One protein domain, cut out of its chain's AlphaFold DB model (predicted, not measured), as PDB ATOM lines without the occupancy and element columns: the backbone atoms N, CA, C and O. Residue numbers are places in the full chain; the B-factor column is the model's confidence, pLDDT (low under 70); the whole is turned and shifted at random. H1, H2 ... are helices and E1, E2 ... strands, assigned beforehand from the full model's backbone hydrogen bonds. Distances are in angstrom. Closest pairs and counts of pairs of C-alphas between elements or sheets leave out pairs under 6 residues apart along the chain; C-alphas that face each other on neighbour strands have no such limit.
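AT A GLANCE: This is residues 163 to 272 and 352 to 408 of the 408 residues of the protein "Alpha-fimbriae usher protein" of Enterobacter roggenkampii (UniProt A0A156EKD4). One long antiparallel sheet of ten strands, E1 to E10, each strand beside the one before, is twisted and folded into an open, roof-like trough that does not close into a barrel. The long strands E1 to E4 reach well past E5 at one end and make much of the length, while the short helix H1 and the unnamed stretch 243 to 258 sit in the hollow under the fold. The printed part has 167 residues, with one named helix and ten named strands in the order E1 E2 E3 E4 E5 H1 E6 E7 E8 E9 E10, and the class is mostly strand. It is only just loose, close to compact, with a radius of gyration of the C-alphas of 18.6 A and spans of 59 by 41 by 29 A.

HOW THE PARTS SIT: The sheet is twisted, its C-alphas lying up to 17.9 A off the best plane; from edge to edge the strands' lines turn by 78 degrees and the way across turns by 81 degrees. E4, residues 209 to 225, and E5, residues 229 to 236, form a hairpin at 156 degrees, with N 221 and O 233 2.9 A apart; the C-alphas that face each other run from 218 and 236 to 225 and 229. On the other side of E4 is E3, residues 193 to 206, antiparallel at 171 degrees, with N 202 and O 213 2.9 A apart. E2, residues 176 to 190, is the next neighbour, with N 181 and O 201 2.8 A apart. E1, residues 163 to 172, is an edge strand, antiparallel to E2 at 179 degrees, with N 167 and O 182 2.8 A apart. E1 to E5 form a meander, each strand the antiparallel neighbour of the one before. E6, residues 259 to 266, is antiparallel to E5, with N 232 and O 263 2.7 A apart. E7, residues 355 to 363, is antiparallel to E6 at 173 degrees, with N 262 and O 360 2.9 A apart. A second meander runs on from E7 through E8, residues 374 to 385, and E9, residues 388 to 397, to the other edge strand, E10, residues 400 to 407. Within it N 359 and O 377 are 2.8 A apart, N 380 and O 392 are 2.8 A apart, and N 393 and O 404 are 2.9 A apart. The edge strands E1 and E10 are apart. H1, residues 238 to 242, is on the sheet at a height of 6.3 A, over none of its strands; its closest C-alphas to E6 are those of Thr 238 and Ile 259, 7.9 A apart. In H1 0 of 1 O i to N i+4 pairs are within hydrogen-bond range, but 2 of 2 O i to N i+3 pairs are.

IN THESE COORDINATES: E1 begins at C-alpha 163, (-22.151, -24.720, -26.550), and is 30.4 A long. E2 measures 45.6 A, E3 43.6 A and E4 49.2 A, from C-alpha 209 at (0.966, -52.372, -29.053). E5 bends by 78 degrees at residue 233, E6 by 67 degrees at residue 262 and E7 by 56 degrees at residue 360. E8 measures 36.1 A, E9 30.1 A and E10 23.8 A, ending at C-alpha 407, (-1.312, -12.379, -54.241).

THE WHOLE: The two C-alphas farthest apart, those of His 208 and Thr 385, are 58.8 A apart. Residues 273 to 351 are not printed, and C-alphas 272 and 352 are 14.0 A apart across the cut. The link from H1 to E6, 16 residues, is long. The mean pLDDT of the printed part is 84.7; it is under 70 at residues 238 to 242, 252, 255, 364 to 371 and 408.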
ATOM      1  N   ILE A 163     -21.939 -23.888 -25.370       93.50
ATOM      2  CA  ILE A 163     -22.151 -24.720 -26.550       93.50
ATOM      3  C   ILE A 163     -21.034 -25.752 -26.570       93.50
ATOM      4  O   ILE A 163     -19.856 -25.397 -26.566       93.50
ATOM      5  N   HIS A 164     -21.396 -27.031 -26.571       93.44
ATOM      6  CA  HIS A 164     -20.436 -28.122 -26.605       93.44
ATOM      7  C   HIS A 164     -20.851 -29.170 -27.628       93.44
ATOM      8  O   HIS A 164     -22.001 -29.610 -27.653       93.44
ATOM      9  N   GLN A 165     -19.894 -29.583 -28.449       90.06
ATOM     10  CA  GLN A 165     -20.035 -30.678 -29.387       90.06
ATOM     11  C   GLN A 165     -19.011 -31.756 -29.044       90.06
ATOM     12  O   GLN A 165     -17.822 -31.476 -28.886       90.06
ATOM     13  N   GLN A 166     -19.481 -33.000 -28.983       92.00
ATOM     14  CA  GLN A 166     -18.642 -34.165 -28.748       92.00
ATOM     15  C   GLN A 166     -18.824 -35.167 -29.886       92.00
ATOM     16  O   GLN A 166     -19.947 -35.502 -30.265       92.00
ATOM     17  N   ASN A 167     -17.713 -35.641 -30.438       83.38
ATOM     18  CA  ASN A 167     -17.682 -36.663 -31.471       83.38
ATOM     19  C   ASN A 167     -16.938 -37.891 -30.934       83.38
ATOM     20  O   ASN A 167     -15.816 -37.781 -30.440       83.38
ATOM     21  N   LEU A 168     -17.585 -39.053 -30.997       89.12
ATOM     22  CA  LEU A 168     -17.030 -40.320 -30.540       89.12
ATOM     23  C   LEU A 168     -17.058 -41.298 -31.709       89.12
ATOM     24  O   LEU A 168     -18.136 -41.644 -32.191       89.12
ATOM     25  N   ASN A 169     -15.889 -41.778 -32.125       76.62
ATOM     26  CA  ASN A 169     -15.777 -42.848 -33.113       76.62
ATOM     27  C   ASN A 169     -15.078 -44.043 -32.482       76.62
ATOM     28  O   ASN A 169     -14.085 -43.895 -31.769       76.62
ATOM     29  N   PHE A 170     -15.591 -45.233 -32.766       89.75
ATOM     30  CA  PHE A 170     -15.026 -46.484 -32.287       89.75
ATOM     31  C   PHE A 170     -15.013 -47.506 -33.415       89.75
ATOM     32  O   PHE A 170     -15.997 -47.667 -34.135       89.75
ATOM     33  N   VAL A 171     -13.893 -48.207 -33.548       84.19
ATOM     34  CA  VAL A 171     -13.687 -49.278 -34.519       84.19
ATOM     35  C   VAL A 171     -13.046 -50.451 -33.792       84.19
ATOM     36  O   VAL A 171     -12.054 -50.282 -33.086       84.19
ATOM     37  N   ALA A 172     -13.594 -51.647 -33.981       87.31
ATOM     38  CA  ALA A 172     -13.036 -52.876 -33.437       87.31
ATOM     39  C   ALA A 172     -13.066 -53.997 -34.477       87.31
ATOM     40  O   ALA A 172     -14.069 -54.212 -35.154       87.31
ATOM     41  N   ASP A 173     -11.959 -54.720 -34.544       85.12
ATOM     42  CA  ASP A 173     -11.726 -55.933 -35.316       85.12
ATOM     43  C   ASP A 173     -11.045 -56.973 -34.399       85.12
ATOM     44  O   ASP A 173     -10.683 -56.677 -33.255       85.12
ATOM     45  N   ARG A 174     -10.852 -58.205 -34.880       83.56
ATOM     46  CA  ARG A 174     -10.215 -59.310 -34.146       83.56
ATOM     47  C   ARG A 174      -8.824 -58.941 -33.618       83.56
ATOM     48  O   ARG A 174      -8.457 -59.395 -32.539       83.56
ATOM     49  N   ASP A 175      -8.083 -58.120 -34.361       86.81
ATOM     50  CA  ASP A 175      -6.675 -57.804 -34.083       86.81
ATOM     51  C   ASP A 175      -6.400 -56.315 -33.816       86.81
ATOM     52  O   ASP A 175      -5.264 -55.952 -33.500       86.81
ATOM     53  N   TYR A 176      -7.420 -55.458 -33.931       84.00
ATOM     54  CA  TYR A 176      -7.289 -54.004 -33.845       84.00
ATOM     55  C   TYR A 176      -8.500 -53.369 -33.166       84.00
ATOM     56  O   TYR A 176      -9.643 -53.679 -33.485       84.00
ATOM     57  N   GLN A 177      -8.258 -52.443 -32.249       88.25
ATOM     58  CA  GLN A 177      -9.281 -51.632 -31.600       88.25
ATOM     59  C   GLN A 177      -8.815 -50.180 -31.600       88.25
ATOM     60  O   GLN A 177      -7.683 -49.887 -31.218       88.25
ATOM     61  N   SER A 178      -9.683 -49.261 -32.005       85.62
ATOM     62  CA  SER A 178      -9.409 -47.831 -31.974       85.62
ATOM     63  C   SER A 178     -10.627 -47.051 -31.528       85.62
ATOM     64  O   SER A 178     -11.749 -47.316 -31.951       85.62
ATOM     65  N   ALA A 179     -10.386 -46.084 -30.657       88.31
ATOM     66  CA  ALA A 179     -11.370 -45.154 -30.157       88.31
ATOM     67  C   ALA A 179     -10.820 -43.736 -30.319       88.31
ATOM     68  O   ALA A 179      -9.688 -43.458 -29.925       88.31
ATOM     69  N   THR A 180     -11.624 -42.840 -30.878       81.44
ATOM     70  CA  THR A 180     -11.341 -41.406 -30.914       81.44
ATOM     71  C   THR A 180     -12.470 -40.674 -30.225       81.44
ATOM     72  O   THR A 180     -13.631 -40.856 -30.596       81.44
ATOM     73  N   VAL A 181     -12.137 -39.823 -29.267       90.75
ATOM     74  CA  VAL A 181     -13.086 -38.903 -28.648       90.75
ATOM     75  C   VAL A 181     -12.569 -37.497 -28.877       90.75
ATOM     76  O   VAL A 181     -11.450 -37.178 -28.500       90.75
ATOM     77  N   GLN A 182     -13.374 -36.667 -29.520       84.94
ATOM     78  CA  GLN A 182     -13.062 -35.272 -29.800       84.94
ATOM     79  C   GLN A 182     -14.133 -34.406 -29.152       84.94
ATOM     80  O   GLN A 182     -15.324 -34.714 -29.252       84.94
ATOM     81  N   GLY A 183     -13.720 -33.343 -28.476       85.69
ATOM     82  CA  GLY A 183     -14.623 -32.401 -27.831       85.69
ATOM     83  C   GLY A 183     -14.238 -30.974 -28.180       85.69
ATOM     84  O   GLY A 183     -13.091 -30.582 -27.985       85.69
ATOM     85  N   ASN A 184     -15.215 -30.199 -28.643       88.38
ATOM     86  CA  ASN A 184     -15.080 -28.769 -28.889       88.38
ATOM     87  C   ASN A 184     -16.150 -28.024 -28.087       88.38
ATOM     88  O   ASN A 184     -17.336 -28.347 -28.165       88.38
ATOM     89  N   GLY A 185     -15.742 -27.075 -27.253       91.94
ATOM     90  CA  GLY A 185     -16.643 -26.304 -26.406       91.94
ATOM     91  C   GLY A 185     -16.341 -24.816 -26.448       91.94
ATOM     92  O   GLY A 185     -15.180 -24.415 -26.440       91.94
ATOM     93  N   ALA A 186     -17.396 -24.006 -26.443       94.00
ATOM     94  CA  ALA A 186     -17.333 -22.564 -26.277       94.00
ATOM     95  C   ALA A 186     -18.271 -22.135 -25.141       94.00
ATOM     96  O   ALA A 186     -19.473 -22.400 -25.185       94.00
ATOM     97  N   LEU A 187     -17.720 -21.472 -24.125       95.94
ATOM     98  CA  LEU A 187     -18.469 -20.912 -23.001       95.94
ATOM     99  C   LEU A 187     -18.470 -19.388 -23.100       95.94
ATOM    100  O   LEU A 187     -17.421 -18.763 -22.929       95.94
ATOM    101  N   ALA A 188     -19.638 -18.795 -23.334       93.88
ATOM    102  CA  ALA A 188     -19.794 -17.346 -23.310       93.88
ATOM    103  C   ALA A 188     -19.696 -16.816 -21.871       93.88
ATOM    104  O   ALA A 188     -20.437 -17.244 -20.985       93.88
ATOM    105  N   LEU A 189     -18.772 -15.880 -21.646       91.12
ATOM    106  CA  LEU A 189     -18.596 -15.187 -20.365       91.12
ATOM    107  C   LEU A 189     -19.188 -13.772 -20.412       91.12
ATOM    108  O   LEU A 189     -19.726 -13.290 -19.417       91.12
ATOM    109  N   THR A 190     -19.105 -13.114 -21.570       87.94
ATOM    110  CA  THR A 190     -19.667 -11.784 -21.840       87.94
ATOM    111  C   THR A 190     -20.348 -11.776 -23.213       87.94
ATOM    112  O   THR A 190     -20.225 -12.736 -23.972       87.94
ATOM    113  N   GLN A 191     -21.038 -10.684 -23.569       83.44
ATOM    114  CA  GLN A 191     -21.685 -10.546 -24.886       83.44
ATOM    115  C   GLN A 191     -20.705 -10.647 -26.066       83.44
ATOM    116  O   GLN A 191     -21.092 -11.087 -27.144       83.44
ATOM    117  N   ASP A 192     -19.446 -10.262 -25.848       88.69
ATOM    118  CA  ASP A 192     -18.401 -10.233 -26.871       88.69
ATOM    119  C   ASP A 192     -17.193 -11.111 -26.477       88.69
ATOM    120  O   ASP A 192     -16.113 -10.972 -27.045       88.69
ATOM    121  N   GLY A 193     -17.325 -11.997 -25.482       92.19
ATOM    122  CA  GLY A 193     -16.189 -12.731 -24.918       92.19
ATOM    123  C   GLY A 193     -16.524 -14.146 -24.463       92.19
ATOM    124  O   GLY A 193     -17.535 -14.391 -23.802       92.19
ATOM    125  N   TYR A 194     -15.651 -15.092 -24.804       94.94
ATOM    126  CA  TYR A 194     -15.859 -16.516 -24.552       94.94
ATOM    127  C   TYR A 194     -14.547 -17.276 -24.359       94.94
ATOM    128  O   TYR A 194     -13.475 -16.856 -24.800       94.94
ATOM    129  N   VAL A 195     -14.645 -18.419 -23.685       96.50
ATOM    130  CA  VAL A 195     -13.561 -19.397 -23.542       96.50
ATOM    131  C   VAL A 195     -13.800 -20.529 -24.525       96.50
ATOM    132  O   VAL A 195     -14.920 -21.034 -24.606       96.50
ATOM    133  N   ASN A 196     -12.760 -20.937 -25.248       93.50
ATOM    134  CA  ASN A 196     -12.794 -22.095 -26.130       93.50
ATOM    135  C   ASN A 196     -11.883 -23.209 -25.607       93.50
ATOM    136  O   ASN A 196     -10.775 -22.943 -25.132       93.50
ATOM    137  N   LEU A 197     -12.363 -24.448 -25.710       93.62
ATOM    138  CA  LEU A 197     -11.607 -25.655 -25.407       93.62
ATOM    139  C   LEU A 197     -11.823 -26.692 -26.511       93.62
ATOM    140  O   LEU A 197     -12.947 -27.157 -26.716       93.62
ATOM    141  N   ASP A 198     -10.736 -27.084 -27.167       90.25
ATOM    142  CA  ASP A 198     -10.679 -28.160 -28.151       90.25
ATOM    143  C   ASP A 198      -9.696 -29.235 -27.690       90.25
ATOM    144  O   ASP A 198      -8.516 -28.958 -27.444       90.25
ATOM    145  N   TRP A 199     -10.179 -30.467 -27.573       90.12
ATOM    146  CA  TRP A 199      -9.375 -31.599 -27.134       90.12
ATOM    147  C   TRP A 199      -9.705 -32.861 -27.920       90.12
ATOM    148  O   TRP A 199     -10.823 -33.079 -28.386       90.12
ATOM    149  N   THR A 200      -8.703 -33.718 -28.062       88.25
ATOM    150  CA  THR A 200      -8.796 -35.010 -28.730       88.25
ATOM    151  C   THR A 200      -8.140 -36.071 -27.866       88.25
ATOM    152  O   THR A 200      -7.031 -35.891 -27.373       88.25
ATOM    153  N   TRP A 201      -8.820 -37.194 -27.699       92.06
ATOM    154  CA  TRP A 201      -8.274 -38.417 -27.141       92.06
ATOM    155  C   TRP A 201      -8.286 -39.501 -28.212       92.06
ATOM    156  O   TRP A 201      -9.322 -39.767 -28.828       92.06
ATOM    157  N   LEU A 202      -7.136 -40.131 -28.420       88.88
ATOM    158  CA  LEU A 202      -6.954 -41.263 -29.317       88.88
ATOM    159  C   LEU A 202      -6.466 -42.454 -28.495       88.88
ATOM    160  O   LEU A 202      -5.388 -42.420 -27.907       88.88
ATOM    161  N   GLY A 203      -7.252 -43.522 -28.477       89.88
ATOM    162  CA  GLY A 203      -6.855 -44.823 -27.959       89.88
ATOM    163  C   GLY A 203      -6.735 -45.819 -29.103       89.88
ATOM    164  O   GLY A 203      -7.682 -46.006 -29.864       89.88
ATOM    165  N   GLN A 204      -5.590 -46.480 -29.223       86.56
ATOM    166  CA  GLN A 204      -5.359 -47.544 -30.197       86.56
ATOM    167  C   GLN A 204      -4.742 -48.757 -29.511       86.56
ATOM    168  O   GLN A 204      -3.822 -48.649 -28.699       86.56
ATOM    169  N   ARG A 205      -5.256 -49.935 -29.846       86.62
ATOM    170  CA  ARG A 205      -4.758 -51.217 -29.364       86.62
ATOM    171  C   ARG A 205      -4.681 -52.195 -30.528       86.62
ATOM    172  O   ARG A 205      -5.686 -52.527 -31.144       86.62
ATOM    173  N   SER A 206      -3.477 -52.673 -30.792       83.44
ATOM    174  CA  SER A 206      -3.160 -53.777 -31.696       83.44
ATOM    175  C   SER A 206      -2.586 -54.944 -30.883       83.44
ATOM    176  O   SER A 206      -2.280 -54.781 -29.700       83.44
ATOM    177  N   ARG A 207      -2.422 -56.128 -31.492       80.06
ATOM    178  CA  ARG A 207      -2.011 -57.377 -30.810       80.06
ATOM    179  C   ARG A 207      -0.863 -57.225 -29.797       80.06
ATOM    180  O   ARG A 207      -0.887 -57.902 -28.778       80.06
ATOM    181  N   HIS A 208       0.127 -56.374 -30.081       84.25
ATOM    182  CA  HIS A 208       1.326 -56.193 -29.242       84.25
ATOM    183  C   HIS A 208       1.588 -54.734 -28.845       84.25
ATOM    184  O   HIS A 208       2.596 -54.450 -28.204       84.25
ATOM    185  N   GLN A 209       0.717 -53.800 -29.233       80.44
ATOM    186  CA  GLN A 209       0.966 -52.372 -29.053       80.44
ATOM    187  C   GLN A 209      -0.304 -51.679 -28.584       80.44
ATOM    188  O   GLN A 209      -1.356 -51.791 -29.209       80.44
ATOM    189  N   GLN A 210      -0.193 -50.959 -27.475       86.94
ATOM    190  CA  GLN A 210      -1.233 -50.084 -26.964       86.94
ATOM    191  C   GLN A 210      -0.669 -48.670 -26.942       86.94
ATOM    192  O   GLN A 210       0.393 -48.438 -26.369       86.94
ATOM    193  N   GLN A 211      -1.383 -47.740 -27.562       85.06
ATOM    194  CA  GLN A 211      -1.049 -46.327 -27.567       85.06
ATOM    195  C   GLN A 211      -2.277 -45.536 -27.134       85.06
ATOM    196  O   GLN A 211      -3.403 -45.819 -27.544       85.06
ATOM    197  N   GLN A 212      -2.054 -44.569 -26.257       89.62
ATOM    198  CA  GLN A 212      -3.065 -43.621 -25.825       89.62
ATOM    199  C   GLN A 212      -2.446 -42.236 -25.870       89.62
ATOM    200  O   GLN A 212      -1.343 -42.039 -25.364       89.62
ATOM    201  N   GLU A 213      -3.158 -41.297 -26.471       87.75
ATOM    202  CA  GLU A 213      -2.723 -39.916 -26.604       87.75
ATOM    203  C   GLU A 213      -3.890 -38.986 -26.273       87.75
ATOM    204  O   GLU A 213      -5.025 -39.218 -26.697       87.75
ATOM    205  N   VAL A 214      -3.609 -37.955 -25.479       89.31
ATOM    206  CA  VAL A 214      -4.525 -36.842 -25.222       89.31
ATOM    207  C   VAL A 214      -3.843 -35.588 -25.731       89.31
ATOM    208  O   VAL A 214      -2.743 -35.256 -25.296       89.31
ATOM    209  N   THR A 215      -4.526 -34.872 -26.607       86.12
ATOM    210  CA  THR A 215      -4.018 -33.667 -27.241       86.12
ATOM    211  C   THR A 215      -5.024 -32.545 -27.020       86.12
ATOM    212  O   THR A 215      -6.181 -32.657 -27.421       86.12
ATOM    213  N   VAL A 216      -4.596 -31.450 -26.394       88.31
ATOM    214  CA  VAL A 216      -5.374 -30.203 -26.331       88.31
ATOM    215  C   VAL A 216      -4.925 -29.344 -27.502       88.31
ATOM    216  O   VAL A 216      -3.730 -29.114 -27.649       88.31
ATOM    217  N   ASN A 217      -5.827 -28.953 -28.400       81.81
ATOM    218  CA  ASN A 217      -5.455 -28.155 -29.574       81.81
ATOM    219  C   ASN A 217      -5.641 -26.665 -29.332       81.81
ATOM    220  O   ASN A 217      -4.767 -25.885 -29.697       81.81
ATOM    221  N   ASN A 218      -6.753 -26.301 -28.696       87.69
ATOM    222  CA  ASN A 218      -7.086 -24.933 -28.342       87.69
ATOM    223  C   ASN A 218      -7.540 -24.893 -26.883       87.69
ATOM    224  O   ASN A 218      -8.387 -25.680 -26.464       87.69
ATOM    225  N   ALA A 219      -6.994 -23.958 -26.120       93.88
ATOM    226  CA  ALA A 219      -7.437 -23.624 -24.775       93.88
ATOM    227  C   ALA A 219      -7.153 -22.141 -24.543       93.88
ATOM    228  O   ALA A 219      -6.083 -21.759 -24.059       93.88
ATOM    229  N   TRP A 220      -8.097 -21.292 -24.938       94.19
ATOM    230  CA  TRP A 220      -7.903 -19.848 -24.929       94.19
ATOM    231  C   TRP A 220      -9.154 -19.093 -24.497       94.19
ATOM    232  O   TRP A 220     -10.288 -19.549 -24.649       94.19
ATOM    233  N   PHE A 221      -8.932 -17.902 -23.954       96.19
ATOM    234  CA  PHE A 221      -9.957 -16.890 -23.743       96.19
ATOM    235  C   PHE A 221      -9.876 -15.856 -24.861       96.19
ATOM    236  O   PHE A 221      -8.779 -15.439 -25.238       96.19
ATOM    237  N   ARG A 222     -11.033 -15.420 -25.360       95.00
ATOM    238  CA  ARG A 222     -11.158 -14.378 -26.375       95.00
ATOM    239  C   ARG A 222     -12.103 -13.287 -25.922       95.00
ATOM    240  O   ARG A 222     -13.186 -13.572 -25.420       95.00
ATOM    241  N   GLN A 223     -11.722 -12.056 -26.228       95.38
ATOM    242  CA  GLN A 223     -12.573 -10.882 -26.153       95.38
ATOM    243  C   GLN A 223     -12.571 -10.175 -27.510       95.38
ATOM    244  O   GLN A 223     -11.519  -9.759 -27.998       95.38
ATOM    245  N   ASP A 224     -13.746 -10.027 -28.108       93.75
ATOM    246  CA  ASP A 224     -13.963  -9.193 -29.280       93.75
ATOM    247  C   ASP A 224     -14.189  -7.735 -28.850       93.75
ATOM    248  O   ASP A 224     -14.818  -7.435 -27.832       93.75
ATOM    249  N   ILE A 225     -13.622  -6.815 -29.627       92.25
ATOM    250  CA  ILE A 225     -13.624  -5.372 -29.391       92.25
ATOM    251  C   ILE A 225     -14.187  -4.701 -30.639       92.25
ATOM    252  O   ILE A 225     -13.716  -4.931 -31.757       92.25
ATOM    253  N   LEU A 226     -15.214  -3.866 -30.450       87.75
ATOM    254  CA  LEU A 226     -15.912  -3.154 -31.531       87.75
ATOM    255  C   LEU A 226     -16.432  -4.082 -32.647       87.75
ATOM    256  O   LEU A 226     -16.669  -3.620 -33.760       87.75
ATOM    257  N   ARG A 227     -16.570  -5.392 -32.373       86.31
ATOM    258  CA  ARG A 227     -16.950  -6.446 -33.339       86.31
ATOM    259  C   ARG A 227     -16.035  -6.566 -34.566       86.31
ATOM    260  O   ARG A 227     -16.350  -7.283 -35.509       86.31
ATOM    261  N   GLN A 228     -14.893  -5.884 -34.551       87.81
ATOM    262  CA  GLN A 228     -13.960  -5.788 -35.677       87.81
ATOM    263  C   GLN A 228     -12.582  -6.333 -35.346       87.81
ATOM    264  O   GLN A 228     -11.869  -6.750 -36.262       87.81
ATOM    265  N   TYR A 229     -12.224  -6.332 -34.063       92.88
ATOM    266  CA  TYR A 229     -10.936  -6.771 -33.555       92.88
ATOM    267  C   TYR A 229     -11.140  -7.776 -32.435       92.88
ATOM    268  O   TYR A 229     -12.202  -7.814 -31.815       92.88
ATOM    269  N   TYR A 230     -10.119  -8.569 -32.160       94.81
ATOM    270  CA  TYR A 230     -10.130  -9.508 -31.053       94.81
ATOM    271  C   TYR A 230      -8.802  -9.501 -30.313       94.81
ATOM    272  O   TYR A 230      -7.749  -9.185 -30.875       94.81
ATOM    273  N   VAL A 231      -8.859  -9.902 -29.050       95.94
ATOM    274  CA  VAL A 231      -7.700 -10.260 -28.235       95.94
ATOM    275  C   VAL A 231      -7.937 -11.665 -27.701       95.94
ATOM    276  O   VAL A 231      -9.009 -11.964 -27.180       95.94
ATOM    277  N   GLN A 232      -6.948 -12.532 -27.872       95.19
ATOM    278  CA  GLN A 232      -6.942 -13.930 -27.467       95.19
ATOM    279  C   GLN A 232      -5.715 -14.212 -26.604       95.19
ATOM    280  O   GLN A 232      -4.617 -13.727 -26.888       95.19
ATOM    281  N   ALA A 233      -5.908 -15.004 -25.555       96.31
ATOM    282  CA  ALA A 233      -4.851 -15.418 -24.646       96.31
ATOM    283  C   ALA A 233      -5.024 -16.889 -24.270       96.31
ATOM    284  O   ALA A 233      -6.116 -17.304 -23.876       96.31
ATOM    285  N   GLY A 234      -3.946 -17.663 -24.357       93.62
ATOM    286  CA  GLY A 234      -3.944 -19.082 -24.014       93.62
ATOM    287  C   GLY A 234      -3.139 -19.910 -25.001       93.62
ATOM    288  O   GLY A 234      -2.191 -19.417 -25.610       93.62
ATOM    289  N   GLU A 235      -3.503 -21.176 -25.127       90.69
ATOM    290  CA  GLU A 235      -2.931 -22.111 -26.091       90.69
ATOM    291  C   GLU A 235      -3.770 -22.100 -27.362       90.69
ATOM    292  O   GLU A 235      -4.969 -22.368 -27.316       90.69
ATOM    293  N   MET A 236      -3.156 -21.716 -28.477       87.44
ATOM    294  CA  MET A 236      -3.845 -21.436 -29.731       87.44
ATOM    295  C   MET A 236      -3.147 -22.141 -30.889       87.44
ATOM    296  O   MET A 236      -1.933 -22.014 -31.079       87.44
ATOM    297  N   ASP A 237      -3.938 -22.812 -31.713       80.75
ATOM    298  CA  ASP A 237      -3.524 -23.317 -33.012       80.75
ATOM    299  C   ASP A 237      -3.533 -22.178 -34.052       80.75
ATOM    300  O   ASP A 237      -4.264 -21.184 -33.942       80.75
ATOM    301  N   THR A 238      -2.681 -22.270 -35.066       68.44
ATOM    302  CA  THR A 238      -2.623 -21.288 -36.159       68.44
ATOM    303  C   THR A 238      -3.722 -21.476 -37.188       68.44
ATOM    304  O   THR A 238      -4.056 -20.516 -37.882       68.44
ATOM    305  N   ARG A 239      -4.365 -22.647 -37.226       66.94
ATOM    306  CA  ARG A 239      -5.523 -22.919 -38.088       66.94
ATOM    307  C   ARG A 239      -6.669 -21.927 -37.887       66.94
ATOM    308  O   ARG A 239      -7.356 -21.594 -38.850       66.94
ATOM    309  N   ASP A 240      -6.823 -21.387 -36.680       66.75
ATOM    310  CA  ASP A 240      -7.862 -20.401 -36.366       66.75
ATOM    311  C   ASP A 240      -7.686 -19.078 -37.146       66.75
ATOM    312  O   ASP A 240      -8.685 -18.414 -37.441       66.75
ATOM    313  N   LEU A 241      -6.456 -18.717 -37.554       69.31
ATOM    314  CA  LEU A 241      -6.159 -17.530 -38.382       69.31
ATOM    315  C   LEU A 241      -6.770 -17.627 -39.790       69.31
ATOM    316  O   LEU A 241      -7.183 -16.620 -40.369       69.31
ATOM    317  N   PHE A 242      -6.880 -18.847 -40.320       69.56
ATOM    318  CA  PHE A 242      -7.436 -19.121 -41.649       69.56
ATOM    319  C   PHE A 242      -8.968 -19.054 -41.679       69.56
ATOM    320  O   PHE A 242      -9.575 -19.099 -42.744       69.56
ATOM    321  N   SER A 243      -9.612 -18.936 -40.519       70.69
ATOM    322  CA  SER A 243     -11.067 -18.875 -40.403       70.69
ATOM    323  C   SER A 243     -11.590 -17.433 -40.370       70.69
ATOM    324  O   SER A 243     -10.848 -16.483 -40.113       70.69
ATOM    325  N   ASN A 244     -12.908 -17.253 -40.521       74.38
ATOM    326  CA  ASN A 244     -13.556 -15.950 -40.307       74.38
ATOM    327  C   ASN A 244     -13.315 -15.396 -38.891       74.38
ATOM    328  O   ASN A 244     -13.303 -14.180 -38.699       74.38
ATOM    329  N   ALA A 245     -13.084 -16.260 -37.900       77.75
ATOM    330  CA  ALA A 245     -12.766 -15.836 -36.544       77.75
ATOM    331  C   ALA A 245     -11.388 -15.152 -36.444       77.75
ATOM    332  O   ALA A 245     -11.203 -14.329 -35.545       77.75
ATOM    333  N   GLY A 246     -10.461 -15.453 -37.358       73.31
ATOM    334  CA  GLY A 246      -9.097 -14.917 -37.410       73.31
ATOM    335  C   GLY A 246      -8.812 -13.966 -38.578       73.31
ATOM    336  O   GLY A 246      -7.648 -13.712 -38.865       73.31
ATOM    337  N   GLY A 247      -9.846 -13.462 -39.260       73.00
ATOM    338  CA  GLY A 247      -9.684 -12.531 -40.385       73.00
ATOM    339  C   GLY A 247      -9.510 -13.208 -41.748       73.00
ATOM    340  O   GLY A 247      -9.458 -12.514 -42.761       73.00
ATOM    341  N   ASN A 248      -9.488 -14.549 -41.796       75.88
ATOM    342  CA  ASN A 248      -9.265 -15.350 -43.003       75.88
ATOM    343  C   ASN A 248      -7.958 -14.938 -43.712       75.88
ATOM    344  O   ASN A 248      -7.962 -14.484 -44.860       75.88
ATOM    345  N   ILE A 249      -6.840 -15.020 -42.985       77.00
ATOM    346  CA  ILE A 249      -5.500 -14.660 -43.473       77.00
ATOM    347  C   ILE A 249      -4.696 -15.940 -43.660       77.00
ATOM    348  O   ILE A 249      -4.311 -16.568 -42.678       77.00
ATOM    349  N   THR A 250      -4.433 -16.324 -44.907       72.25
ATOM    350  CA  THR A 250      -3.748 -17.568 -45.280       72.25
ATOM    351  C   THR A 250      -2.237 -17.372 -45.426       72.25
ATOM    352  O   THR A 250      -1.772 -16.555 -46.212       72.25
ATOM    353  N   LEU A 251      -1.458 -18.149 -44.669       72.69
ATOM    354  CA  LEU A 251       0.011 -18.148 -44.674       72.69
ATOM    355  C   LEU A 251       0.507 -19.591 -44.779       72.69
ATOM    356  O   LEU A 251       0.865 -20.238 -43.794       72.69
ATOM    357  N   SER A 252       0.421 -20.125 -45.993       69.75
ATOM    358  CA  SER A 252       0.659 -21.540 -46.289       69.75
ATOM    359  C   SER A 252       2.117 -21.974 -46.111       69.75
ATOM    360  O   SER A 252       2.382 -23.150 -45.865       69.75
ATOM    361  N   GLN A 253       3.059 -21.034 -46.210       73.00
ATOM    362  CA  GLN A 253       4.503 -21.274 -46.137       73.00
ATOM    363  C   GLN A 253       5.105 -20.855 -44.791       73.00
ATOM    364  O   GLN A 253       6.315 -20.983 -44.592       73.00
ATOM    365  N   LEU A 254       4.279 -20.408 -43.842       73.06
ATOM    366  CA  LEU A 254       4.681 -20.089 -42.471       73.06
ATOM    367  C   LEU A 254       4.004 -21.022 -41.452       73.06
ATOM    368  O   LEU A 254       3.282 -20.536 -40.573       73.06
ATOM    369  N   PRO A 255       4.229 -22.352 -41.526       64.31
ATOM    370  CA  PRO A 255       3.650 -23.276 -40.569       64.31
ATOM    371  C   PRO A 255       4.216 -22.985 -39.178       64.31
ATOM    372  O   PRO A 255       5.410 -23.112 -38.894       64.31
ATOM    373  N   LEU A 256       3.320 -22.583 -38.292       72.06
ATOM    374  CA  LEU A 256       3.560 -22.481 -36.868       72.06
ATOM    375  C   LEU A 256       2.629 -23.479 -36.199       72.06
ATOM    376  O   LEU A 256       1.436 -23.503 -36.496       72.06
ATOM    377  N   GLY A 257       3.194 -24.324 -35.339       73.69
ATOM    378  CA  GLY A 257       2.414 -25.223 -34.500       73.69
ATOM    379  C   GLY A 257       1.639 -24.454 -33.430       73.69
ATOM    380  O   GLY A 257       1.344 -23.265 -33.569       73.69
ATOM    381  N   LYS A 258       1.337 -25.130 -32.327       83.69
ATOM    382  CA  LYS A 258       0.634 -24.514 -31.202       83.69
ATOM    383  C   LYS A 258       1.500 -23.453 -30.549       83.69
ATOM    384  O   LYS A 258       2.702 -23.643 -30.349       83.69
ATOM    385  N   ILE A 259       0.871 -22.338 -30.208       87.56
ATOM    386  CA  ILE A 259       1.512 -21.251 -29.481       87.56
ATOM    387  C   ILE A 259       0.745 -21.036 -28.192       87.56
ATOM    388  O   ILE A 259      -0.464 -20.805 -28.208       87.56
ATOM    389  N   ARG A 260       1.466 -21.039 -27.076       92.56
ATOM    390  CA  ARG A 260       0.955 -20.511 -25.817       92.56
ATOM    391  C   ARG A 260       1.370 -19.053 -25.701       92.56
ATOM    392  O   ARG A 260       2.557 -18.751 -25.586       92.56
ATOM    393  N   GLY A 261       0.407 -18.142 -25.727       94.00
ATOM    394  CA  GLY A 261       0.709 -16.718 -25.671       94.00
ATOM    395  C   GLY A 261      -0.492 -15.822 -25.913       94.00
ATOM    396  O   GLY A 261      -1.606 -16.120 -25.482       94.00
ATOM    397  N   LEU A 262      -0.230 -14.705 -26.588       95.75
ATOM    398  CA  LEU A 262      -1.214 -13.682 -26.923       95.75
ATOM    399  C   LEU A 262      -1.358 -13.569 -28.438       95.75
ATOM    400  O   LEU A 262      -0.366 -13.594 -29.171       95.75
ATOM    401  N   ARG A 263      -2.595 -13.394 -28.900       94.19
ATOM    402  CA  ARG A 263      -2.937 -13.110 -30.294       94.19
ATOM    403  C   ARG A 263      -3.943 -11.973 -30.342       94.19
ATOM    404  O   ARG A 263      -4.895 -11.936 -29.571       94.19
ATOM    405  N   THR A 264      -3.757 -11.050 -31.264       96.00
ATOM    406  CA  THR A 264      -4.734 -10.008 -31.562       96.00
ATOM    407  C   THR A 264      -4.798  -9.789 -33.060       96.00
ATOM    408  O   THR A 264      -3.813  -9.993 -33.765       96.00
ATOM    409  N   GLY A 265      -5.961  -9.414 -33.565       93.94
ATOM    410  CA  GLY A 265      -6.143  -9.211 -34.989       93.94
ATOM    411  C   GLY A 265      -7.542  -8.744 -35.314       93.94
ATOM    412  O   GLY A 265      -8.372  -8.528 -34.428       93.94
ATOM    413  N   SER A 266      -7.804  -8.591 -36.600       92.44
ATOM    414  CA  SER A 266      -9.131  -8.321 -37.117       92.44
ATOM    415  C   SER A 266      -9.964  -9.605 -37.195       92.44
ATOM    416  O   SER A 266      -9.450 -10.707 -37.377       92.44
ATOM    417  N   THR A 267     -11.277  -9.477 -37.011       88.50
ATOM    418  CA  THR A 267     -12.225 -10.593 -37.099       88.50
ATOM    419  C   THR A 267     -13.309 -10.310 -38.126       88.50
ATOM    420  O   THR A 267     -13.735  -9.167 -38.319       88.50
ATOM    421  N   ARG A 268     -13.770 -11.386 -38.762       82.31
ATOM    422  CA  ARG A 268     -14.912 -11.442 -39.675       82.31
ATOM    423  C   ARG A 268     -16.081 -12.231 -39.066       82.31
ATOM    424  O   ARG A 268     -17.106 -12.387 -39.723       82.31
ATOM    425  N   ALA A 269     -15.956 -12.704 -37.820       83.81
ATOM    426  CA  ALA A 269     -16.976 -13.506 -37.134       83.81
ATOM    427  C   ALA A 269     -18.309 -12.766 -36.945       83.81
ATOM    428  O   ALA A 269     -19.362 -13.390 -36.917       83.81
ATOM    429  N   TRP A 270     -18.258 -11.437 -36.849       83.56
ATOM    430  CA  TRP A 270     -19.432 -10.593 -36.663       83.56
ATOM    431  C   TRP A 270     -20.051 -10.104 -37.963       83.56
ATOM    432  O   TRP A 270     -21.017  -9.355 -37.901       83.56
ATOM    433  N   MET A 271     -19.522 -10.451 -39.138       77.75
ATOM    434  CA  MET A 271     -20.188 -10.040 -40.372       77.75
ATOM    435  C   MET A 271     -21.457 -10.844 -40.595       77.75
ATOM    436  O   MET A 271     -21.517 -12.042 -40.322       77.75
ATOM    437  N   ASN A 272     -22.474 -10.171 -41.120       71.69
ATOM    438  CA  ASN A 272     -23.735 -10.811 -41.433       71.69
ATOM    439  C   ASN A 272     -23.519 -11.879 -42.528       71.69
ATOM    440  O   ASN A 272     -23.083 -11.524 -43.625       71.69
ATOM    441  N   ASP A 352     -12.980  -6.122 -48.974       71.75
ATOM    442  CA  ASP A 352     -13.475  -4.767 -48.733       71.75
ATOM    443  C   ASP A 352     -12.718  -4.044 -47.613       71.75
ATOM    444  O   ASP A 352     -12.898  -2.843 -47.407       71.75
ATOM    445  N   ARG A 353     -11.849  -4.760 -46.892       80.94
ATOM    446  CA  ARG A 353     -11.098  -4.222 -45.759       80.94
ATOM    447  C   ARG A 353      -9.743  -4.885 -45.582       80.94
ATOM    448  O   ARG A 353      -9.518  -6.015 -46.005       80.94
ATOM    449  N   VAL A 354      -8.859  -4.155 -44.911       89.75
ATOM    450  CA  VAL A 354      -7.572  -4.668 -44.446       89.75
ATOM    451  C   VAL A 354      -7.813  -5.610 -43.274       89.75
ATOM    452  O   VAL A 354      -8.419  -5.216 -42.276       89.75
ATOM    453  N   GLU A 355      -7.307  -6.833 -43.385       90.88
ATOM    454  CA  GLU A 355      -7.296  -7.807 -42.295       90.88
ATOM    455  C   GLU A 355      -5.856  -7.963 -41.790       90.88
ATOM    456  O   GLU A 355      -4.910  -7.919 -42.573       90.88
ATOM    457  N   TRP A 356      -5.654  -8.105 -40.485       93.75
ATOM    458  CA  TRP A 356      -4.323  -8.241 -39.896       93.75
ATOM    459  C   TRP A 356      -4.352  -9.092 -38.632       93.75
ATOM    460  O   TRP A 356      -5.377  -9.201 -37.959       93.75
ATOM    461  N   PHE A 357      -3.206  -9.660 -38.274       94.06
ATOM    462  CA  PHE A 357      -3.008 -10.291 -36.978       94.06
ATOM    463  C   PHE A 357      -1.575 -10.111 -36.481       94.06
ATOM    464  O   PHE A 357      -0.631  -9.947 -37.256       94.06
ATOM    465  N   LEU A 358      -1.426 -10.179 -35.165       94.69
ATOM    466  CA  LEU A 358      -0.173 -10.209 -34.431       94.69
ATOM    467  C   LEU A 358      -0.295 -11.291 -33.360       94.69
ATOM    468  O   LEU A 358      -1.269 -11.319 -32.608       94.69
ATOM    469  N   GLN A 359       0.691 -12.172 -33.266       93.62
ATOM    470  CA  GLN A 359       0.765 -13.172 -32.209       93.62
ATOM    471  C   GLN A 359       2.188 -13.315 -31.690       93.62
ATOM    472  O   GLN A 359       3.153 -13.216 -32.449       93.62
ATOM    473  N   ALA A 360       2.317 -13.563 -30.393       94.25
ATOM    474  CA  ALA A 360       3.595 -13.817 -29.751       94.25
ATOM    475  C   ALA A 360       3.418 -14.749 -28.553       94.25
ATOM    476  O   ALA A 360       2.405 -14.691 -27.852       94.25
ATOM    477  N   GLY A 361       4.412 -15.594 -28.309       93.25
ATOM    478  CA  GLY A 361       4.373 -16.566 -27.226       93.25
ATOM    479  C   GLY A 361       5.496 -17.580 -27.330       93.25
ATOM    480  O   GLY A 361       6.556 -17.299 -27.890       93.25
ATOM    481  N   GLU A 362       5.239 -18.769 -26.809       91.44
ATOM    482  CA  GLU A 362       6.149 -19.908 -26.880       91.44
ATOM    483  C   GLU A 362       5.527 -21.012 -27.730       91.44
ATOM    484  O   GLU A 362       4.325 -21.274 -27.631       91.44
ATOM    485  N   THR A 363       6.335 -21.655 -28.573       85.75
ATOM    486  CA  THR A 363       5.902 -22.862 -29.284       85.75
ATOM    487  C   THR A 363       5.769 -24.018 -28.300       85.75
ATOM    488  O   THR A 363       6.707 -24.284 -27.543       85.75
ATOM    489  N   ASP A 364       4.634 -24.714 -28.324       69.31
ATOM    490  CA  ASP A 364       4.475 -25.974 -27.599       69.31
ATOM    491  C   ASP A 364       4.730 -27.122 -28.578       69.31
ATOM    492  O   ASP A 364       3.947 -27.365 -29.500       69.31
ATOM    493  N   ASN A 365       5.892 -27.756 -28.434       60.56
ATOM    494  CA  ASN A 365       6.326 -28.838 -29.306       60.56
ATOM    495  C   ASN A 365       6.001 -30.180 -28.644       60.56
ATOM    496  O   ASN A 365       6.414 -30.446 -27.518       60.56
ATOM    497  N   SER A 366       5.281 -31.038 -29.366       49.50
ATOM    498  CA  SER A 366       4.995 -32.421 -28.966       49.50
ATOM    499  C   SER A 366       6.211 -33.350 -29.082       49.50
ATOM    500  O   SER A 366       6.183 -34.461 -28.555       49.50
ATOM    501  N   ASP A 367       7.283 -32.907 -29.743       47.97
ATOM    502  CA  ASP A 367       8.529 -33.658 -29.860       47.97
ATOM    503  C   ASP A 367       9.415 -33.428 -28.629       47.97
ATOM    504  O   ASP A 367       9.865 -32.315 -28.359       47.97
ATOM    505  N   GLN A 368       9.708 -34.511 -27.900       48.97
ATOM    506  CA  GLN A 368      10.451 -34.528 -26.626       48.97
ATOM    507  C   GLN A 368      11.872 -33.919 -26.672       48.97
ATOM    508  O   GLN A 368      12.511 -33.812 -25.628       48.97
ATOM    509  N   ASN A 369      12.369 -33.518 -27.846       49.38
ATOM    510  CA  ASN A 369      13.748 -33.077 -28.066       49.38
ATOM    511  C   ASN A 369      13.904 -31.603 -28.493       49.38
ATOM    512  O   ASN A 369      15.040 -31.171 -28.687       49.38
ATOM    513  N   GLU A 370      12.828 -30.820 -28.634       56.75
ATOM    514  CA  GLU A 370      12.938 -29.388 -28.957       56.75
ATOM    515  C   GLU A 370      12.544 -28.499 -27.768       56.75
ATOM    516  O   GLU A 370      11.424 -28.559 -27.262       56.75
ATOM    517  N   GLU A 371      13.470 -27.640 -27.331       64.12
ATOM    518  CA  GLU A 371      13.209 -26.645 -26.289       64.12
ATOM    519  C   GLU A 371      12.126 -25.648 -26.730       64.12
ATOM    520  O   GLU A 371      12.121 -25.167 -27.868       64.12
ATOM    521  N   ARG A 372      11.244 -25.274 -25.793       73.69
ATOM    522  CA  ARG A 372      10.284 -24.178 -25.986       73.69
ATOM    523  C   ARG A 372      11.016 -22.934 -26.469       73.69
ATOM    524  O   ARG A 372      11.985 -22.487 -25.855       73.69
ATOM    525  N   SER A 373      10.540 -22.359 -27.568       83.38
ATOM    526  CA  SER A 373      11.181 -21.201 -28.177       83.38
ATOM    527  C   SER A 373      10.213 -20.036 -28.291       83.38
ATOM    528  O   SER A 373       9.055 -20.199 -28.679       83.38
ATOM    529  N   ALA A 374      10.704 -18.845 -27.942       89.94
ATOM    530  CA  ALA A 374       9.951 -17.621 -28.141       89.94
ATOM    531  C   ALA A 374       9.732 -17.400 -29.642       89.94
ATOM    532  O   ALA A 374      10.674 -17.468 -30.446       89.94
ATOM    533  N   VAL A 375       8.488 -17.113 -29.996       91.31
ATOM    534  CA  VAL A 375       8.058 -16.888 -31.367       91.31
ATOM    535  C   VAL A 375       7.161 -15.664 -31.446       91.31
ATOM    536  O   VAL A 375       6.352 -15.406 -30.556       91.31
ATOM    537  N   ALA A 376       7.298 -14.917 -32.534       93.44
ATOM    538  CA  ALA A 376       6.380 -13.857 -32.910       93.44
ATOM    539  C   ALA A 376       6.005 -14.014 -34.383       93.44
ATOM    540  O   ALA A 376       6.856 -14.315 -35.220       93.44
ATOM    541  N   GLN A 377       4.737 -13.802 -34.711       91.94
ATOM    542  CA  GLN A 377       4.255 -13.794 -36.084       91.94
ATOM    543  C   GLN A 377       3.300 -12.626 -36.291       91.94
ATOM    544  O   GLN A 377       2.487 -12.304 -35.426       91.94
ATOM    545  N   ALA A 378       3.411 -12.005 -37.454       93.81
ATOM    546  CA  ALA A 378       2.536 -10.943 -37.904       93.81
ATOM    547  C   ALA A 378       2.084 -11.243 -39.328       93.81
ATOM    548  O   ALA A 378       2.861 -11.788 -40.115       93.81
ATOM    549  N   GLY A 379       0.865 -10.849 -39.669       91.69
ATOM    550  CA  GLY A 379       0.378 -10.922 -41.036       91.69
ATOM    551  C   GLY A 379      -0.641  -9.842 -41.338       91.69
ATOM    552  O   GLY A 379      -1.335  -9.352 -40.447       91.69
ATOM    553  N   VAL A 380      -0.709  -9.461 -42.605       93.00
ATOM    554  CA  VAL A 380      -1.656  -8.489 -43.138       93.00
ATOM    555  C   VAL A 380      -2.157  -8.961 -44.495       93.00
ATOM    556  O   VAL A 380      -1.395  -9.490 -45.302       93.00
ATOM    557  N   ARG A 381      -3.441  -8.749 -44.750       89.19
ATOM    558  CA  ARG A 381      -4.101  -8.965 -46.030       89.19
ATOM    559  C   ARG A 381      -4.712  -7.651 -46.483       89.19
ATOM    560  O   ARG A 381      -5.581  -7.089 -45.815       89.19
ATOM    561  N   LEU A 382      -4.218  -7.149 -47.604       90.56
ATOM    562  CA  LEU A 382      -4.565  -5.856 -48.168       90.56
ATOM    563  C   LEU A 382      -5.447  -6.059 -49.405       90.56
ATOM    564  O   LEU A 382      -4.980  -6.665 -50.369       90.56
ATOM    565  N   PRO A 383      -6.688  -5.548 -49.428       88.19
ATOM    566  CA  PRO A 383      -7.508  -5.563 -50.630       88.19
ATOM    567  C   PRO A 383      -6.893  -4.630 -51.682       88.19
ATOM    568  O   PRO A 383      -6.729  -3.435 -51.441       88.19
ATOM    569  N   VAL A 384      -6.547  -5.168 -52.850       86.25
ATOM    570  CA  VAL A 384      -6.071  -4.390 -54.008       86.25
ATOM    571  C   VAL A 384      -7.248  -4.059 -54.926       86.25
ATOM    572  O   VAL A 384      -7.369  -2.943 -55.425       86.25
ATOM    573  N   THR A 385      -8.138  -5.030 -55.126       80.00
ATOM    574  CA  THR A 385      -9.422  -4.882 -55.825       80.00
ATOM    575  C   THR A 385     -10.491  -5.692 -55.075       80.00
ATOM    576  O   THR A 385     -10.131  -6.484 -54.204       80.00
ATOM    577  N   PRO A 386     -11.790  -5.591 -55.419       71.12
ATOM    578  CA  PRO A 386     -12.828  -6.410 -54.781       71.12
ATOM    579  C   PRO A 386     -12.597  -7.930 -54.861       71.12
ATOM    580  O   PRO A 386     -13.184  -8.673 -54.076       71.12
ATOM    581  N   THR A 387     -11.757  -8.386 -55.798       71.44
ATOM    582  CA  THR A 387     -11.449  -9.801 -56.061       71.44
ATOM    583  C   THR A 387      -9.952 -10.118 -56.029       71.44
ATOM    584  O   THR A 387      -9.576 -11.203 -56.449       71.44
ATOM    585  N   LEU A 388      -9.101  -9.173 -55.610       79.56
ATOM    586  CA  LEU A 388      -7.650  -9.364 -55.504       79.56
ATOM    587  C   LEU A 388      -7.155  -8.837 -54.160       79.56
ATOM    588  O   LEU A 388      -7.379  -7.662 -53.850       79.56
ATOM    589  N   ALA A 389      -6.439  -9.657 -53.405       84.56
ATOM    590  CA  ALA A 389      -5.781  -9.279 -52.168       84.56
ATOM    591  C   ALA A 389      -4.278  -9.582 -52.226       84.56
ATOM    592  O   ALA A 389      -3.816 -10.503 -52.889       84.56
ATOM    593  N   LEU A 390      -3.497  -8.757 -51.535       89.19
ATOM    594  CA  LEU A 390      -2.089  -8.999 -51.259       89.19
ATOM    595  C   LEU A 390      -1.967  -9.435 -49.801       89.19
ATOM    596  O   LEU A 390      -2.234  -8.646 -48.893       89.19
ATOM    597  N   THR A 391      -1.534 -10.666 -49.577       88.00
ATOM    598  CA  THR A 391      -1.292 -11.227 -48.251       88.00
ATOM    599  C   THR A 391       0.208 -11.266 -47.974       88.00
ATOM    600  O   THR A 391       0.991 -11.755 -48.782       88.00
ATOM    601  N   SER A 392       0.633 -10.737 -46.832       92.06
ATOM    602  CA  SER A 392       2.031 -10.730 -46.397       92.06
ATOM    603  C   SER A 392       2.118 -11.169 -44.946       92.06
ATOM    604  O   SER A 392       1.315 -10.742 -44.115       92.06
ATOM    605  N   GLY A 393       3.089 -12.018 -44.626       90.88
ATOM    606  CA  GLY A 393       3.310 -12.521 -43.278       90.88
ATOM    607  C   GLY A 393       4.786 -12.664 -42.957       90.88
ATOM    608  O   GLY A 393       5.603 -12.970 -43.822       90.88
ATOM    609  N   ALA A 394       5.133 -12.463 -41.692       92.88
ATOM    610  CA  ALA A 394       6.484 -12.630 -41.184       92.88
ATOM    611  C   ALA A 394       6.465 -13.442 -39.890       92.88
ATOM    612  O   ALA A 394       5.652 -13.188 -39.002       92.88
ATOM    613  N   THR A 395       7.387 -14.396 -39.772       90.94
ATOM    614  CA  THR A 395       7.591 -15.200 -38.560       90.94
ATOM    615  C   THR A 395       9.009 -15.005 -38.044       90.94
ATOM    616  O   THR A 395       9.979 -15.191 -38.778       90.94
ATOM    617  N   PHE A 396       9.128 -14.679 -36.763       90.94
ATOM    618  CA  PHE A 396      10.379 -14.497 -36.045       90.94
ATOM    619  C   PHE A 396      10.491 -15.569 -34.960       90.94
ATOM    620  O   PHE A 396       9.717 -15.579 -34.004       90.94
ATOM    621  N   LYS A 397      11.470 -16.463 -35.102       86.81
ATOM    622  CA  LYS A 397      11.911 -17.419 -34.076       86.81
ATOM    623  C   LYS A 397      13.332 -17.055 -33.644       86.81
ATOM    624  O   LYS A 397      14.040 -16.365 -34.376       86.81
ATOM    625  N   LYS A 398      13.779 -17.558 -32.489       80.75
ATOM    626  CA  LYS A 398      15.087 -17.244 -31.870       80.75
ATOM    627  C   LYS A 398      16.266 -17.173 -32.865       80.75
ATOM    628  O   LYS A 398      17.027 -16.215 -32.809       80.75
ATOM    629  N   ASN A 399      16.353 -18.112 -33.817       79.38
ATOM    630  CA  ASN A 399      17.426 -18.170 -34.827       79.38
ATOM    631  C   ASN A 399      16.940 -18.137 -36.289       79.38
ATOM    632  O   ASN A 399      17.740 -18.335 -37.201       79.38
ATOM    633  N   GLN A 400      15.646 -17.936 -36.543       84.19
ATOM    634  CA  GLN A 400      15.082 -18.049 -37.890       84.19
ATOM    635  C   GLN A 400      14.087 -16.925 -38.154       84.19
ATOM    636  O   GLN A 400      13.289 -16.561 -37.290       84.19
ATOM    637  N   ARG A 401      14.134 -16.374 -39.365       89.69
ATOM    638  CA  ARG A 401      13.213 -15.338 -39.831       89.69
ATOM    639  C   ARG A 401      12.663 -15.774 -41.172       89.69
ATOM    640  O   ARG A 401      13.438 -16.067 -42.077       89.69
ATOM    641  N   PHE A 402      11.347 -15.802 -41.281       88.94
ATOM    642  CA  PHE A 402      10.652 -16.199 -42.495       88.94
ATOM    643  C   PHE A 402       9.716 -15.081 -42.928       88.94
ATOM    644  O   PHE A 402       9.129 -14.401 -42.084       88.94
ATOM    645  N   LEU A 403       9.587 -14.909 -44.237       91.50
ATOM    646  CA  LEU A 403       8.693 -13.949 -44.865       91.50
ATOM    647  C   LEU A 403       7.933 -14.673 -45.975       91.50
ATOM    648  O   LEU A 403       8.550 -15.351 -46.795       91.50
ATOM    649  N   GLU A 404       6.620 -14.503 -46.009       85.12
ATOM    650  CA  GLU A 404       5.741 -14.990 -47.070       85.12
ATOM    651  C   GLU A 404       4.990 -13.803 -47.663       85.12
ATOM    652  O   GLU A 404       4.539 -12.914 -46.941       85.12
ATOM    653  N   ASN A 405       4.868 -13.791 -48.987       89.69
ATOM    654  CA  ASN A 405       4.003 -12.866 -49.703       89.69
ATOM    655  C   ASN A 405       3.219 -13.669 -50.738       89.69
ATOM    656  O   ASN A 405       3.806 -14.460 -51.478       89.69
ATOM    657  N   ALA A 406       1.916 -13.447 -50.790       81.06
ATOM    658  CA  ALA A 406       0.992 -14.077 -51.713       81.06
ATOM    659  C   ALA A 406       0.069 -13.010 -52.306       81.06
ATOM    660  O   ALA A 406      -0.270 -12.031 -51.643       81.06
ATOM    661  N   LEU A 407      -0.317 -13.197 -53.562       84.69
ATOM    662  CA  LEU A 407      -1.312 -12.379 -54.241       84.69
ATOM    663  C   LEU A 407      -2.438 -13.328 -54.657       84.69
ATOM    664  O   LEU A 407      -2.169 -14.266 -55.413       84.69
ATOM    665  N   ASP A 408      -3.636 -13.124 -54.115       68.81
ATOM    666  CA  ASP A 408      -4.754 -14.073 -54.163       68.81
ATOM    667  C   ASP A 408      -6.093 -13.461 -54.589       68.81
ATOM    668  O   ASP A 408      -6.326 -12.256 -54.327       68.81
TER     669      ASP A 408